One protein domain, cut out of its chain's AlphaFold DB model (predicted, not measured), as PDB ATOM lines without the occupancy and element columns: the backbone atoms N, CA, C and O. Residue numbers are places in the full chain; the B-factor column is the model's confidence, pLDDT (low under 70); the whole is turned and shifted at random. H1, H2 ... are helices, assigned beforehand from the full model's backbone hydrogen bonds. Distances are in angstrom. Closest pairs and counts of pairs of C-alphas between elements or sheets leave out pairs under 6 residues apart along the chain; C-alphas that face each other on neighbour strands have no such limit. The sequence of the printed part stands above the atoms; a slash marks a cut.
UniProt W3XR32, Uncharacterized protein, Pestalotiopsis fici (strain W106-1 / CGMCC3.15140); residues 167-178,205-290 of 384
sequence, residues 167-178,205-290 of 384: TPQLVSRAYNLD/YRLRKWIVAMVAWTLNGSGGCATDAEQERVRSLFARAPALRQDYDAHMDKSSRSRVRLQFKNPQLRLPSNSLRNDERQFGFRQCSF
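What this domain is: This is residues 167 to 178 and 205 to 290 of the 384 residues of an uncharacterized protein of Pestalotiopsis fici (strain W106-1 / CGMCC3.15140) (UniProt W3XR32). Four helices make a small cluster, mostly crossed, with H1, H3 and H4 on one side of H2: H4 crosses H2, H3 folds back from it as a helical hairpin, and H1 packs on its residues 207 to 211. The long tail without a named element, residues 258 to 290, passes H2 on the side away from the other helices and makes a loop whose residues 275 to 281 stick out at one end of the longest axis. The printed part has 98 residues with four named helices, in the order H1, H2, H3, H4, and no named strand; its class is all helix. The whole is compact, with a radius of gyration of the C-alphas of 14.4 A and spans of 40 by 28 by 28 A.

Where its parts are: H1 is residues 168 to 175, 10.5 A long, and its C-alpha 168 is at (6.657, -38.003, 13.062). H2, residues 205 to 220, measures 22.1 A, H3, residues 228 to 240, 18.3 A, and H4, residues 242 to 257, 22.8 A. H4 ends with C-alpha 257 at (5.898, -10.666, 22.709).

How they stand to each other: H2 and H4 touch, closest at the C-alphas of Val 212 and Tyr 248, 5.6 A apart, at a steep tilt of 69 degrees, only just short of about perpendicular. H2 touches H1 with residues 207 to 211 alone, closest at the C-alphas of Ala 174 and Arg 208, 6.1 A apart. H2 and H3 form a hairpin at a shallow tilt of 31 degrees, their closest C-alphas, Leu 219 and Gln 231, 6.8 A apart. H3 and H4 touch only at the corner, and only just, with 3 pairs of C-alphas within 8 A. Every O i to N i+4 pair is within hydrogen-bond range in H1, H2, H3 and H4.

The domain as a whole: The C-alphas farthest apart, Asp 178 and Asp 279, are 41.2 A apart. Residues 179 to 204 are not printed, and C-alphas 178 and 205 lie 17.1 A apart across the cut. Of the links printed whole, H3 to H4 is tight and H2 to H3 short. The model's pLDDT is under 70 at residues 221 to 225 and 269 to 290.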
ATOM      1  N   THR A 167      11.148 -36.014  13.700       92.81
ATOM      2  CA  THR A 167      10.415 -37.085  13.010       92.81
ATOM      3  C   THR A 167       8.953 -37.193  13.478       92.81
ATOM      4  O   THR A 167       8.645 -36.853  14.625       92.81
ATOM      5  N   PRO A 168       8.026 -37.699  12.636       93.69
ATOM      6  CA  PRO A 168       6.657 -38.003  13.062       93.69
ATOM      7  C   PRO A 168       6.583 -38.987  14.227       93.69
ATOM      8  O   PRO A 168       5.741 -38.819  15.099       93.69
ATOM      9  N   GLN A 169       7.487 -39.967  14.274       94.25
ATOM     10  CA  GLN A 169       7.588 -40.941  15.357       94.25
ATOM     11  C   GLN A 169       7.927 -40.258  16.687       94.25
ATOM     12  O   GLN A 169       7.334 -40.582  17.711       94.25
ATOM     13  N   LEU A 170       8.846 -39.281  16.694       95.75
ATOM     14  CA  LEU A 170       9.172 -38.540  17.916       95.75
ATOM     15  C   LEU A 170       7.984 -37.686  18.388       95.75
ATOM     16  O   LEU A 170       7.762 -37.563  19.591       95.75
ATOM     17  N   VAL A 171       7.205 -37.119  17.461       95.44
ATOM     18  CA  VAL A 171       5.964 -36.402  17.799       95.44
ATOM     19  C   VAL A 171       4.923 -37.363  18.376       95.44
ATOM     20  O   VAL A 171       4.452 -37.108  19.479       95.44
ATOM     21  N   SER A 172       4.636 -38.484  17.705       93.12
ATOM     22  CA  SER A 172       3.792 -39.571  18.227       93.12
ATOM     23  C   SER A 172       4.185 -39.946  19.657       93.12
ATOM     24  O   SER A 172       3.366 -39.862  20.567       93.12
ATOM     25  N   ARG A 173       5.474 -40.222  19.895       93.25
ATOM     26  CA  ARG A 173       5.983 -40.630  21.210       93.25
ATOM     27  C   ARG A 173       5.931 -39.533  22.279       93.25
ATOM     28  O   ARG A 173       5.787 -39.850  23.454       93.25
ATOM     29  N   ALA A 174       6.081 -38.261  21.909       93.94
ATOM     30  CA  ALA A 174       6.064 -37.143  22.858       93.94
ATOM     31  C   ALA A 174       4.651 -36.625  23.181       93.94
ATOM     32  O   ALA A 174       4.477 -35.941  24.189       93.94
ATOM     33  N   TYR A 175       3.667 -36.922  22.331       92.69
ATOM     34  CA  TYR A 175       2.258 -36.553  22.508       92.69
ATOM     35  C   TYR A 175       1.344 -37.777  22.719       92.69
ATOM     36  O   TYR A 175       0.139 -37.607  22.748       92.69
ATOM     37  N   ASN A 176       1.911 -38.979  22.879       87.69
ATOM     38  CA  ASN A 176       1.221 -40.263  23.100       87.69
ATOM     39  C   ASN A 176       0.164 -40.661  22.046       87.69
ATOM     40  O   ASN A 176      -0.662 -41.527  22.310       87.69
ATOM     41  N   LEU A 177       0.261 -40.129  20.822       82.88
ATOM     42  CA  LEU A 177      -0.717 -40.321  19.729       82.88
ATOM     43  C   LEU A 177      -0.919 -41.785  19.298       82.88
ATOM     44  O   LEU A 177      -1.851 -42.105  18.565       82.88
ATOM     45  N   ASP A 178      -0.001 -42.668  19.691       74.38
ATOM     46  CA  ASP A 178      -0.059 -44.093  19.370       74.38
ATOM     47  C   ASP A 178      -0.973 -44.872  20.345       74.38
ATOM     48  O   ASP A 178      -1.297 -46.021  20.069       74.38
ATOM     49  N   TYR A 205       6.813 -32.954  28.780       91.81
ATOM     50  CA  TYR A 205       6.773 -31.492  28.628       91.81
ATOM     51  C   TYR A 205       8.098 -30.826  28.201       91.81
ATOM     52  O   TYR A 205       8.097 -29.880  27.401       91.81
ATOM     53  N   ARG A 206       9.251 -31.290  28.713       91.81
ATOM     54  CA  ARG A 206      10.573 -30.764  28.294       91.81
ATOM     55  C   ARG A 206      10.881 -31.144  26.844       91.81
ATOM     56  O   ARG A 206      11.323 -30.282  26.081       91.81
ATOM     57  N   LEU A 207      10.581 -32.387  26.466       94.19
ATOM     58  CA  LEU A 207      10.726 -32.912  25.111       94.19
ATOM     59  C   LEU A 207       9.790 -32.184  24.129       94.19
ATOM     60  O   LEU A 207      10.275 -31.641  23.138       94.19
ATOM     61  N   ARG A 208       8.493 -32.033  24.451       95.75
ATOM     62  CA  ARG A 208       7.505 -31.244  23.679       95.75
ATOM     63  C   ARG A 208       7.989 -29.820  23.405       95.75
ATOM     64  O   ARG A 208       8.002 -29.371  22.260       95.75
ATOM     65  N   LYS A 209       8.477 -29.117  24.432       93.88
ATOM     66  CA  LYS A 209       9.048 -27.764  24.290       93.88
ATOM     67  C   LYS A 209      10.274 -27.692  23.387       93.88
ATOM     68  O   LYS A 209      10.493 -26.657  22.751       93.88
ATOM     69  N   TRP A 210      11.103 -28.730  23.390       94.38
ATOM     70  CA  TRP A 210      12.272 -28.806  22.524       94.38
ATOM     71  C   TRP A 210      11.867 -29.127  21.078       94.38
ATOM     72  O   TRP A 210      12.269 -28.385  20.184       94.38
ATOM     73  N   ILE A 211      10.966 -30.094  20.865       95.94
ATOM     74  CA  ILE A 211      10.321 -30.398  19.574       95.94
ATOM     75  C   ILE A 211       9.730 -29.131  18.944       95.94
ATOM     76  O   ILE A 211      10.029 -28.802  17.802       95.94
ATOM     77  N   VAL A 212       8.945 -28.365  19.703       96.00
ATOM     78  CA  VAL A 212       8.334 -27.110  19.234       96.00
ATOM     79  C   VAL A 212       9.387 -26.072  18.847       96.00
ATOM     80  O   VAL A 212       9.234 -25.374  17.845       96.00
ATOM     81  N   ALA A 213      10.476 -25.970  19.614       92.56
ATOM     82  CA  ALA A 213      11.575 -25.072  19.279       92.56
ATOM     83  C   ALA A 213      12.321 -25.520  18.010       92.56
ATOM     84  O   ALA A 213      12.718 -24.655  17.231       92.56
ATOM     85  N   MET A 214      12.493 -26.831  17.798       92.44
ATOM     86  CA  MET A 214      13.053 -27.415  16.572       92.44
ATOM     87  C   MET A 214      12.150 -27.114  15.372       92.44
ATOM     88  O   MET A 214      12.624 -26.517  14.417       92.44
ATOM     89  N   VAL A 215      10.841 -27.375  15.455       93.81
ATOM     90  CA  VAL A 215       9.873 -27.048  14.387       93.81
ATOM     91  C   VAL A 215       9.878 -25.550  14.044       93.81
ATOM     92  O   VAL A 215       9.909 -25.181  12.869       93.81
ATOM     93  N   ALA A 216       9.911 -24.667  15.047       92.38
ATOM     94  CA  ALA A 216      10.022 -23.222  14.828       92.38
ATOM     95  C   ALA A 216      11.375 -22.800  14.226       92.38
ATOM     96  O   ALA A 216      11.449 -21.825  13.475       92.38
ATOM     97  N   TRP A 217      12.450 -23.539  14.509       88.88
ATOM     98  CA  TRP A 217      13.740 -23.346  13.853       88.88
ATOM     99  C   TRP A 217      13.729 -23.833  12.397       88.88
ATOM    100  O   TRP A 217      14.176 -23.089  11.528       88.88
ATOM    101  N   THR A 218      13.149 -24.997  12.094       88.81
ATOM    102  CA  THR A 218      12.989 -25.483  10.713       88.81
ATOM    103  C   THR A 218      12.171 -24.487   9.880       88.81
ATOM    104  O   THR A 218      12.594 -24.100   8.795       88.81
ATOM    105  N   LEU A 219      11.050 -23.976  10.409       89.75
ATOM    106  CA  LEU A 219      10.173 -23.039   9.686       89.75
ATOM    107  C   LEU A 219      10.705 -21.596   9.576       89.75
ATOM    108  O   LEU A 219      10.393 -20.905   8.604       89.75
ATOM    109  N   ASN A 220      11.441 -21.086  10.572       85.12
ATOM    110  CA  ASN A 220      11.802 -19.658  10.648       85.12
ATOM    111  C   ASN A 220      13.297 -19.373  10.864       85.12
ATOM    112  O   ASN A 220      13.716 -18.214  10.795       85.12
ATOM    113  N   GLY A 221      14.092 -20.390  11.183       69.31
ATOM    114  CA  GLY A 221      15.483 -20.268  11.616       69.31
ATOM    115  C   GLY A 221      16.502 -20.309  10.481       69.31
ATOM    116  O   GLY A 221      17.419 -19.485  10.457       69.31
ATOM    117  N   SER A 222      16.295 -21.203   9.509       64.31
ATOM    118  CA  SER A 222      17.168 -21.462   8.349       64.31
ATOM    119  C   SER A 222      17.124 -20.350   7.284       64.31
ATOM    120  O   SER A 222      16.775 -20.568   6.127       64.31
ATOM    121  N   GLY A 223      17.410 -19.107   7.679       61.66
ATOM    122  CA  GLY A 223      17.422 -17.944   6.782       61.66
ATOM    123  C   GLY A 223      16.043 -17.482   6.286       61.66
ATOM    124  O   GLY A 223      15.979 -16.578   5.460       61.66
ATOM    125  N   GLY A 224      14.954 -18.064   6.798       61.62
ATOM    126  CA  GLY A 224      13.577 -17.748   6.399       61.62
ATOM    127  C   GLY A 224      13.066 -18.501   5.166       61.62
ATOM    128  O   GLY A 224      11.959 -18.213   4.718       61.62
ATOM    129  N   CYS A 225      13.833 -19.463   4.643       65.38
ATOM    130  CA  CYS A 225      13.485 -20.251   3.458       65.38
ATOM    131  C   CYS A 225      13.378 -21.747   3.791       65.38
ATOM    132  O   CYS A 225      14.148 -22.550   3.271       65.38
ATOM    133  N   ALA A 226      12.421 -22.121   4.646       82.31
ATOM    134  CA  ALA A 226      11.999 -23.516   4.753       82.31
ATOM    135  C   ALA A 226      11.451 -23.973   3.393       82.31
ATOM    136  O   ALA A 226      10.577 -23.307   2.826       82.31
ATOM    137  N   THR A 227      11.962 -25.081   2.864       87.81
ATOM    138  CA  THR A 227      11.517 -25.654   1.590       87.81
ATOM    139  C   THR A 227      10.043 -26.048   1.652       87.81
ATOM    140  O   THR A 227       9.512 -26.358   2.720       87.81
ATOM    141  N   ASP A 228       9.369 -26.092   0.500       89.25
ATOM    142  CA  ASP A 228       7.960 -26.502   0.439       89.25
ATOM    143  C   ASP A 228       7.747 -27.911   1.027       89.25
ATOM    144  O   ASP A 228       6.735 -28.160   1.681       89.25
ATOM    145  N   ALA A 229       8.739 -28.799   0.883       90.25
ATOM    146  CA  ALA A 229       8.748 -30.137   1.471       90.25
ATOM    147  C   ALA A 229       8.844 -30.125   3.010       90.25
ATOM    148  O   ALA A 229       8.100 -30.846   3.670       90.25
ATOM    149  N   GLU A 230       9.711 -29.296   3.604       89.19
ATOM    150  CA  GLU A 230       9.785 -29.133   5.067       89.19
ATOM    151  C   GLU A 230       8.502 -28.513   5.628       89.19
ATOM    152  O   GLU A 230       7.992 -28.963   6.655       89.19
ATOM    153  N   GLN A 231       7.944 -27.514   4.937       90.94
ATOM    154  CA  GLN A 231       6.672 -26.916   5.328       90.94
ATOM    155  C   GLN A 231       5.537 -27.944   5.292       90.94
ATOM    156  O   GLN A 231       4.747 -28.001   6.231       90.94
ATOM    157  N   GLU A 232       5.459 -28.770   4.246       92.62
ATOM    158  CA  GLU A 232       4.415 -29.791   4.123       92.62
ATOM    159  C   GLU A 232       4.578 -30.914   5.150       92.62
ATOM    160  O   GLU A 232       3.608 -31.312   5.797       92.62
ATOM    161  N   ARG A 233       5.820 -31.342   5.406       91.56
ATOM    162  CA  ARG A 233       6.158 -32.260   6.502       91.56
ATOM    163  C   ARG A 233       5.643 -31.728   7.842       91.56
ATOM    164  O   ARG A 233       4.989 -32.462   8.577       91.56
ATOM    165  N   VAL A 234       5.867 -30.448   8.145       92.50
ATOM    166  CA  VAL A 234       5.377 -29.820   9.385       92.50
ATOM    167  C   VAL A 234       3.851 -29.634   9.395       92.50
ATOM    168  O   VAL A 234       3.233 -29.828  10.441       92.50
ATOM    169  N   ARG A 235       3.204 -29.333   8.258       93.81
ATOM    170  CA  ARG A 235       1.726 -29.314   8.166       93.81
ATOM    171  C   ARG A 235       1.125 -30.685   8.470       93.81
ATOM    172  O   ARG A 235       0.164 -30.753   9.231       93.81
ATOM    173  N   SER A 236       1.721 -31.756   7.948       94.19
ATOM    174  CA  SER A 236       1.328 -33.138   8.249       94.19
ATOM    175  C   SER A 236       1.469 -33.461   9.744       94.19
ATOM    176  O   SER A 236       0.547 -34.015  10.343       94.19
ATOM    177  N   LEU A 237       2.557 -33.016  10.392       94.06
ATOM    178  CA  LEU A 237       2.710 -33.128  11.850       94.06
ATOM    179  C   LEU A 237       1.611 -32.373  12.615       94.06
ATOM    180  O   LEU A 237       1.043 -32.928  13.547       94.06
ATOM    181  N   PHE A 238       1.273 -31.141  12.226       96.00
ATOM    182  CA  PHE A 238       0.193 -30.379  12.869       96.00
ATOM    183  C   PHE A 238      -1.202 -30.972  12.635       96.00
ATOM    184  O   PHE A 238      -2.064 -30.820  13.496       96.00
ATOM    185  N   ALA A 239      -1.432 -31.630  11.495       93.69
ATOM    186  CA  ALA A 239      -2.683 -32.330  11.212       93.69
ATOM    187  C   ALA A 239      -2.827 -33.610  12.052       93.69
ATOM    188  O   ALA A 239      -3.918 -33.898  12.532       93.69
ATOM    189  N   ARG A 240      -1.723 -34.344  12.261       91.25
ATOM    190  CA  ARG A 240      -1.674 -35.534  13.127       91.25
ATOM    191  C   ARG A 240      -1.664 -35.213  14.622       91.25
ATOM    192  O   ARG A 240      -2.100 -36.038  15.403       91.25
ATOM    193  N   ALA A 241      -1.131 -34.057  15.015       93.75
ATOM    194  CA  ALA A 241      -0.918 -33.683  16.411       93.75
ATOM    195  C   ALA A 241      -1.452 -32.262  16.693       93.75
ATOM    196  O   ALA A 241      -0.674 -31.298  16.728       93.75
ATOM    197  N   PRO A 242      -2.767 -32.087  16.928       94.06
ATOM    198  CA  PRO A 242      -3.346 -30.775  17.222       94.06
ATOM    199  C   PRO A 242      -2.716 -30.099  18.451       94.06
ATOM    200  O   PRO A 242      -2.494 -28.888  18.442       94.06
ATOM    201  N   ALA A 243      -2.339 -30.872  19.475       93.75
ATOM    202  CA  ALA A 243      -1.630 -30.373  20.655       93.75
ATOM    203  C   ALA A 243      -0.243 -29.778  20.318       93.75
ATOM    204  O   ALA A 243       0.117 -28.723  20.845       93.75
ATOM    205  N   LEU A 244       0.504 -30.371  19.374       95.62
ATOM    206  CA  LEU A 244       1.767 -29.802  18.877       95.62
ATOM    207  C   LEU A 244       1.537 -28.447  18.199       95.62
ATOM    208  O   LEU A 244       2.351 -27.531  18.342       95.62
ATOM    209  N   ARG A 245       0.425 -28.302  17.468       96.62
ATOM    210  CA  ARG A 245       0.069 -27.032  16.830       96.62
ATOM    211  C   ARG A 245      -0.259 -25.949  17.861       96.62
ATOM    212  O   ARG A 245       0.181 -24.813  17.688       96.62
ATOM    213  N   GLN A 246      -0.970 -26.296  18.935       96.19
ATOM    214  CA  GLN A 246      -1.262 -25.375  20.039       96.19
ATOM    215  C   GLN A 246       0.021 -24.928  20.760       96.19
ATOM    216  O   GLN A 246       0.234 -23.725  20.939       96.19
ATOM    217  N   ASP A 247       0.916 -25.865  21.098       96.44
ATOM    218  CA  ASP A 247       2.209 -25.545  21.718       96.44
ATOM    219  C   ASP A 247       3.081 -24.663  20.802       96.44
ATOM    220  O   ASP A 247       3.758 -23.743  21.279       96.44
ATOM    221  N   TYR A 248       3.050 -24.906  19.486       96.62
ATOM    222  CA  TYR A 248       3.730 -24.077  18.489       96.62
ATOM    223  C   TYR A 248       3.165 -22.656  18.431       96.62
ATOM    224  O   TYR A 248       3.927 -21.697  18.573       96.62
ATOM    225  N   ASP A 249       1.847 -22.494  18.286       96.50
ATOM    226  CA  ASP A 249       1.221 -21.169  18.233       96.50
ATOM    227  C   ASP A 249       1.518 -20.385  19.534       96.50
ATOM    228  O   ASP A 249       1.953 -19.231  19.479       96.50
ATOM    229  N   ALA A 250       1.440 -21.034  20.705       95.50
ATOM    230  CA  ALA A 250       1.818 -20.448  21.995       95.50
ATOM    231  C   ALA A 250       3.318 -20.080  22.091       95.50
ATOM    232  O   ALA A 250       3.683 -19.053  22.685       95.50
ATOM    233  N   HIS A 251       4.211 -20.880  21.499       93.56
ATOM    234  CA  HIS A 251       5.642 -20.576  21.406       93.56
ATOM    235  C   HIS A 251       5.915 -19.346  20.533       93.56
ATOM    236  O   HIS A 251       6.731 -18.491  20.906       93.56
ATOM    237  N   MET A 252       5.229 -19.237  19.394       93.62
ATOM    238  CA  MET A 252       5.343 -18.104  18.477       93.62
ATOM    239  C   MET A 252       4.824 -16.817  19.125       93.62
ATOM    240  O   MET A 252       5.513 -15.794  19.091       93.62
ATOM    241  N   ASP A 253       3.696 -16.889  19.830       93.50
ATOM    242  CA  ASP A 253       3.130 -15.783  20.608       93.50
ATOM    243  C   ASP A 253       4.067 -15.303  21.724       93.50
ATOM    244  O   ASP A 253       4.282 -14.103  21.925       93.50
ATOM    245  N   LYS A 254       4.698 -16.233  22.446       89.44
ATOM    246  CA  LYS A 254       5.695 -15.892  23.468       89.44
ATOM    247  C   LYS A 254       6.953 -15.268  22.852       89.44
ATOM    248  O   LYS A 254       7.537 -14.344  23.431       89.44
ATOM    249  N   SER A 255       7.371 -15.746  21.684       85.75
ATOM    250  CA  SER A 255       8.557 -15.257  20.971       85.75
ATOM    251  C   SER A 255       8.342 -13.864  20.374       85.75
ATOM    252  O   SER A 255       9.214 -13.002  20.513       85.75
ATOM    253  N   SER A 256       7.156 -13.593  19.817       87.44
ATOM    254  CA  SER A 256       6.775 -12.277  19.293       87.44
ATOM    255  C   SER A 256       6.696 -11.229  20.411       87.44
ATOM    256  O   SER A 256       7.362 -10.192  20.332       87.44
ATOM    257  N   ARG A 257       6.000 -11.538  21.519       87.62
ATOM    258  CA  ARG A 257       5.898 -10.666  22.709       87.62
ATOM    259  C   ARG A 257       7.263 -10.351  23.329       87.62
ATOM    260  O   ARG A 257       7.496  -9.223  23.757       87.62
ATOM    261  N   SER A 258       8.183 -11.318  23.343       82.94
ATOM    262  CA  SER A 258       9.551 -11.137  23.862       82.94
ATOM    263  C   SER A 258      10.548 -10.542  22.856       82.94
ATOM    264  O   SER A 258      11.711 -10.327  23.209       82.94
ATOM    265  N   ARG A 259      10.112 -10.239  21.620       83.00
ATOM    266  CA  ARG A 259      10.944  -9.731  20.507       83.00
ATOM    267  C   ARG A 259      12.165 -10.614  20.211       83.00
ATOM    268  O   ARG A 259      13.199 -10.136  19.737       83.00
ATOM    269  N   VAL A 260      12.054 -11.909  20.498       76.12
ATOM    270  CA  VAL A 260      13.104 -12.895  20.248       76.12
ATOM    271  C   VAL A 260      13.093 -13.257  18.769       76.12
ATOM    272  O   VAL A 260      12.120 -13.797  18.256       76.12
ATOM    273  N   ARG A 261      14.207 -12.997  18.082       76.94
ATOM    274  CA  ARG A 261      14.420 -13.466  16.710       76.94
ATOM    275  C   ARG A 261      14.826 -14.940  16.734       76.94
ATOM    276  O   ARG A 261      15.918 -15.265  17.202       76.94
ATOM    277  N   LEU A 262      13.948 -15.814  16.245       77.94
ATOM    278  CA  LEU A 262      14.138 -17.271  16.267       77.94
ATOM    279  C   LEU A 262      15.355 -17.724  15.445       77.94
ATOM    280  O   LEU A 262      16.100 -18.568  15.921       77.94
ATOM    281  N   GLN A 263      15.656 -17.046  14.330       73.62
ATOM    282  CA  GLN A 263      16.878 -17.190  13.510       73.62
ATOM    283  C   GLN A 263      18.224 -17.062  14.253       73.62
ATOM    284  O   GLN A 263      19.271 -17.322  13.672       73.62
ATOM    285  N   PHE A 264      18.232 -16.640  15.522       71.62
ATOM    286  CA  PHE A 264      19.435 -16.587  16.364       71.62
ATOM    287  C   PHE A 264      19.401 -17.592  17.528       71.62
ATOM    288  O   PHE A 264      20.168 -17.464  18.482       71.62
ATOM    289  N   LYS A 265      18.492 -18.570  17.484       75.00
ATOM    290  CA  LYS A 265      18.311 -19.603  18.506       75.00
ATOM    291  C   LYS A 265      18.153 -20.986  17.873       75.00
ATOM    292  O   LYS A 265      17.061 -21.543  17.944       75.00
ATOM    293  N   ASN A 266      19.235 -21.556  17.340       77.50
ATOM    294  CA  ASN A 266      19.225 -22.979  17.004       77.50
ATOM    295  C   ASN A 266      19.009 -23.793  18.306       77.50
ATOM    296  O   ASN A 266      19.817 -23.668  19.233       77.50
ATOM    297  N   PRO A 267      17.918 -24.569  18.431       80.38
ATOM    298  CA  PRO A 267      17.645 -25.412  19.595       80.38
ATOM    299  C   PRO A 267      18.585 -26.617  19.743       80.38
ATOM    300  O   PRO A 267      18.688 -27.108  20.861       80.38
ATOM    301  N   GLN A 268      19.289 -27.044  18.688       73.00
ATOM    302  CA  GLN A 268      20.367 -28.046  18.754       73.00
ATOM    303  C   GLN A 268      21.614 -27.496  19.477       73.00
ATOM    304  O   GLN A 268      22.367 -28.243  20.080       73.00
ATOM    305  N   LEU A 269      21.830 -26.171  19.460       69.19
ATOM    306  CA  LEU A 269      23.009 -25.513  20.052       69.19
ATOM    307  C   LEU A 269      22.779 -25.035  21.503       69.19
ATOM    308  O   LEU A 269      23.418 -24.084  21.963       69.19
ATOM    309  N   ARG A 270      21.827 -25.630  22.233       63.25
ATOM    310  CA  ARG A 270      21.463 -25.220  23.604       63.25
ATOM    311  C   ARG A 270      22.288 -25.963  24.651       63.25
ATOM    312  O   ARG A 270      21.803 -26.850  25.339       63.25
ATOM    313  N   LEU A 271      23.534 -25.527  24.786       49.91
ATOM    314  CA  LEU A 271      24.548 -26.193  25.595       49.91
ATOM    315  C   LEU A 271      24.131 -26.453  27.063       49.91
ATOM    316  O   LEU A 271      23.917 -25.492  27.822       49.91
ATOM    317  N   PRO A 272      24.194 -27.706  27.558       44.84
ATOM    318  CA  PRO A 272      24.620 -27.901  28.937       44.84
ATOM    319  C   PRO A 272      26.037 -27.358  29.107       44.84
ATOM    320  O   PRO A 272      26.798 -27.259  28.152       44.84
ATOM    321  N   SER A 273      26.382 -26.998  30.338       45.31
ATOM    322  CA  SER A 273      27.735 -26.730  30.859       45.31
ATOM    323  C   SER A 273      28.963 -26.960  29.941       45.31
ATOM    324  O   SER A 273      29.838 -27.749  30.264       45.31
ATOM    325  N   ASN A 274      29.102 -26.144  28.890       42.56
ATOM    326  CA  ASN A 274      30.361 -25.688  28.296       42.56
ATOM    327  C   ASN A 274      31.454 -26.763  28.049       42.56
ATOM    328  O   ASN A 274      32.541 -26.650  28.614       42.56
ATOM    329  N   SER A 275      31.203 -27.706  27.133       47.31
ATOM    330  CA  SER A 275      32.234 -28.578  26.527       47.31
ATOM    331  C   SER A 275      31.934 -28.877  25.047       47.31
ATOM    332  O   SER A 275      31.772 -30.026  24.651       47.31
ATOM    333  N   LEU A 276      31.842 -27.837  24.209       44.31
ATOM    334  CA  LEU A 276      31.766 -28.017  22.752       44.31
ATOM    335  C   LEU A 276      33.022 -28.739  22.239       44.31
ATOM    336  O   LEU A 276      34.134 -28.252  22.435       44.31
ATOM    337  N   ARG A 277      32.839 -29.864  21.541       48.84
ATOM    338  CA  ARG A 277      33.920 -30.728  21.024       48.84
ATOM    339  C   ARG A 277      34.808 -30.101  19.942       48.84
ATOM    340  O   ARG A 277      35.830 -30.680  19.596       48.84
ATOM    341  N   ASN A 278      34.414 -28.959  19.384       44.81
ATOM    342  CA  ASN A 278      35.056 -28.320  18.233       44.81
ATOM    343  C   ASN A 278      35.789 -27.006  18.572       44.81
ATOM    344  O   ASN A 278      36.087 -26.247  17.658       44.81
ATOM    345  N   ASP A 279      36.023 -26.699  19.856       40.69
ATOM    346  CA  ASP A 279      36.627 -25.447  20.371       40.69
ATOM    347  C   ASP A 279      35.908 -24.122  19.985       40.69
ATOM    348  O   ASP A 279      36.216 -23.045  20.514       40.69
ATOM    349  N   GLU A 280      34.873 -24.160  19.138       40.66
ATOM    350  CA  GLU A 280      34.192 -22.978  18.603       40.66
ATOM    351  C   GLU A 280      32.977 -22.520  19.438       40.66
ATOM    352  O   GLU A 280      31.820 -22.595  19.040       40.66
ATOM    353  N   ARG A 281      33.298 -21.865  20.562       42.31
ATOM    354  CA  ARG A 281      32.511 -20.799  21.233       42.31
ATOM    355  C   ARG A 281      31.152 -21.130  21.889       42.31
ATOM    356  O   ARG A 281      30.085 -21.098  21.291       42.31
ATOM    357  N   GLN A 282      31.209 -21.104  23.220       41.09
ATOM    358  CA  GLN A 282      30.155 -20.772  24.198       41.09
ATOM    359  C   GLN A 282      28.948 -19.928  23.738       41.09
ATOM    360  O   GLN A 282      29.094 -18.714  23.553       41.09
ATOM    361  N   PHE A 283      27.739 -20.496  23.868       37.19
ATOM    362  CA  PHE A 283      26.538 -19.779  24.332       37.19
ATOM    363  C   PHE A 283      25.562 -20.673  25.118       37.19
ATOM    364  O   PHE A 283      25.297 -21.799  24.726       37.19
ATOM    365  N   GLY A 284      24.948 -20.115  26.174       37.47
ATOM    366  CA  GLY A 284      23.655 -20.600  26.685       37.47
ATOM    367  C   GLY A 284      23.650 -21.576  27.869       37.47
ATOM    368  O   GLY A 284      22.958 -22.576  27.795       37.47
ATOM    369  N   PHE A 285      24.326 -21.273  28.987       36.72
ATOM    370  CA  PHE A 285      24.231 -22.088  30.213       36.72
ATOM    371  C   PHE A 285      22.775 -22.348  30.662       36.72
ATOM    372  O   PHE A 285      22.034 -21.396  30.926       36.72
ATOM    373  N   ARG A 286      22.424 -23.626  30.886       40.31
ATOM    374  CA  ARG A 286      21.125 -24.101  31.422       40.31
ATOM    375  C   ARG A 286      20.600 -23.350  32.661       40.31
ATOM    376  O   ARG A 286      19.393 -23.220  32.822       40.31
ATOM    377  N   GLN A 287      21.470 -22.810  33.522       35.78
ATOM    378  CA  GLN A 287      21.053 -22.047  34.717       35.78
ATOM    379  C   GLN A 287      20.541 -20.619  34.422       35.78
ATOM    380  O   GLN A 287      20.016 -19.968  35.321       35.78
ATOM    381  N   CYS A 288      20.638 -20.136  33.177       35.97
ATOM    382  CA  CYS A 288      20.188 -18.801  32.761       35.97
ATOM    383  C   CYS A 288      19.261 -18.856  31.529       35.97
ATOM    384  O   CYS A 288      19.434 -18.094  30.575       35.97
ATOM    385  N   SER A 289      18.248 -19.730  31.547       37.91
ATOM    386  CA  SER A 289      17.294 -19.955  30.437       37.91
ATOM    387  C   SER A 289      16.483 -18.727  29.984       37.91
ATOM    388  O   SER A 289      15.798 -18.776  28.961       37.91
ATOM    389  N   PHE A 290      16.571 -17.605  30.703       38.84
ATOM    390  CA  PHE A 290      16.030 -16.313  30.296       38.84
ATOM    391  C   PHE A 290      17.044 -15.203  30.596       38.84
ATOM    392  O   PHE A 290      17.150 -14.799  31.741       38.84
TER     393      PHE A 290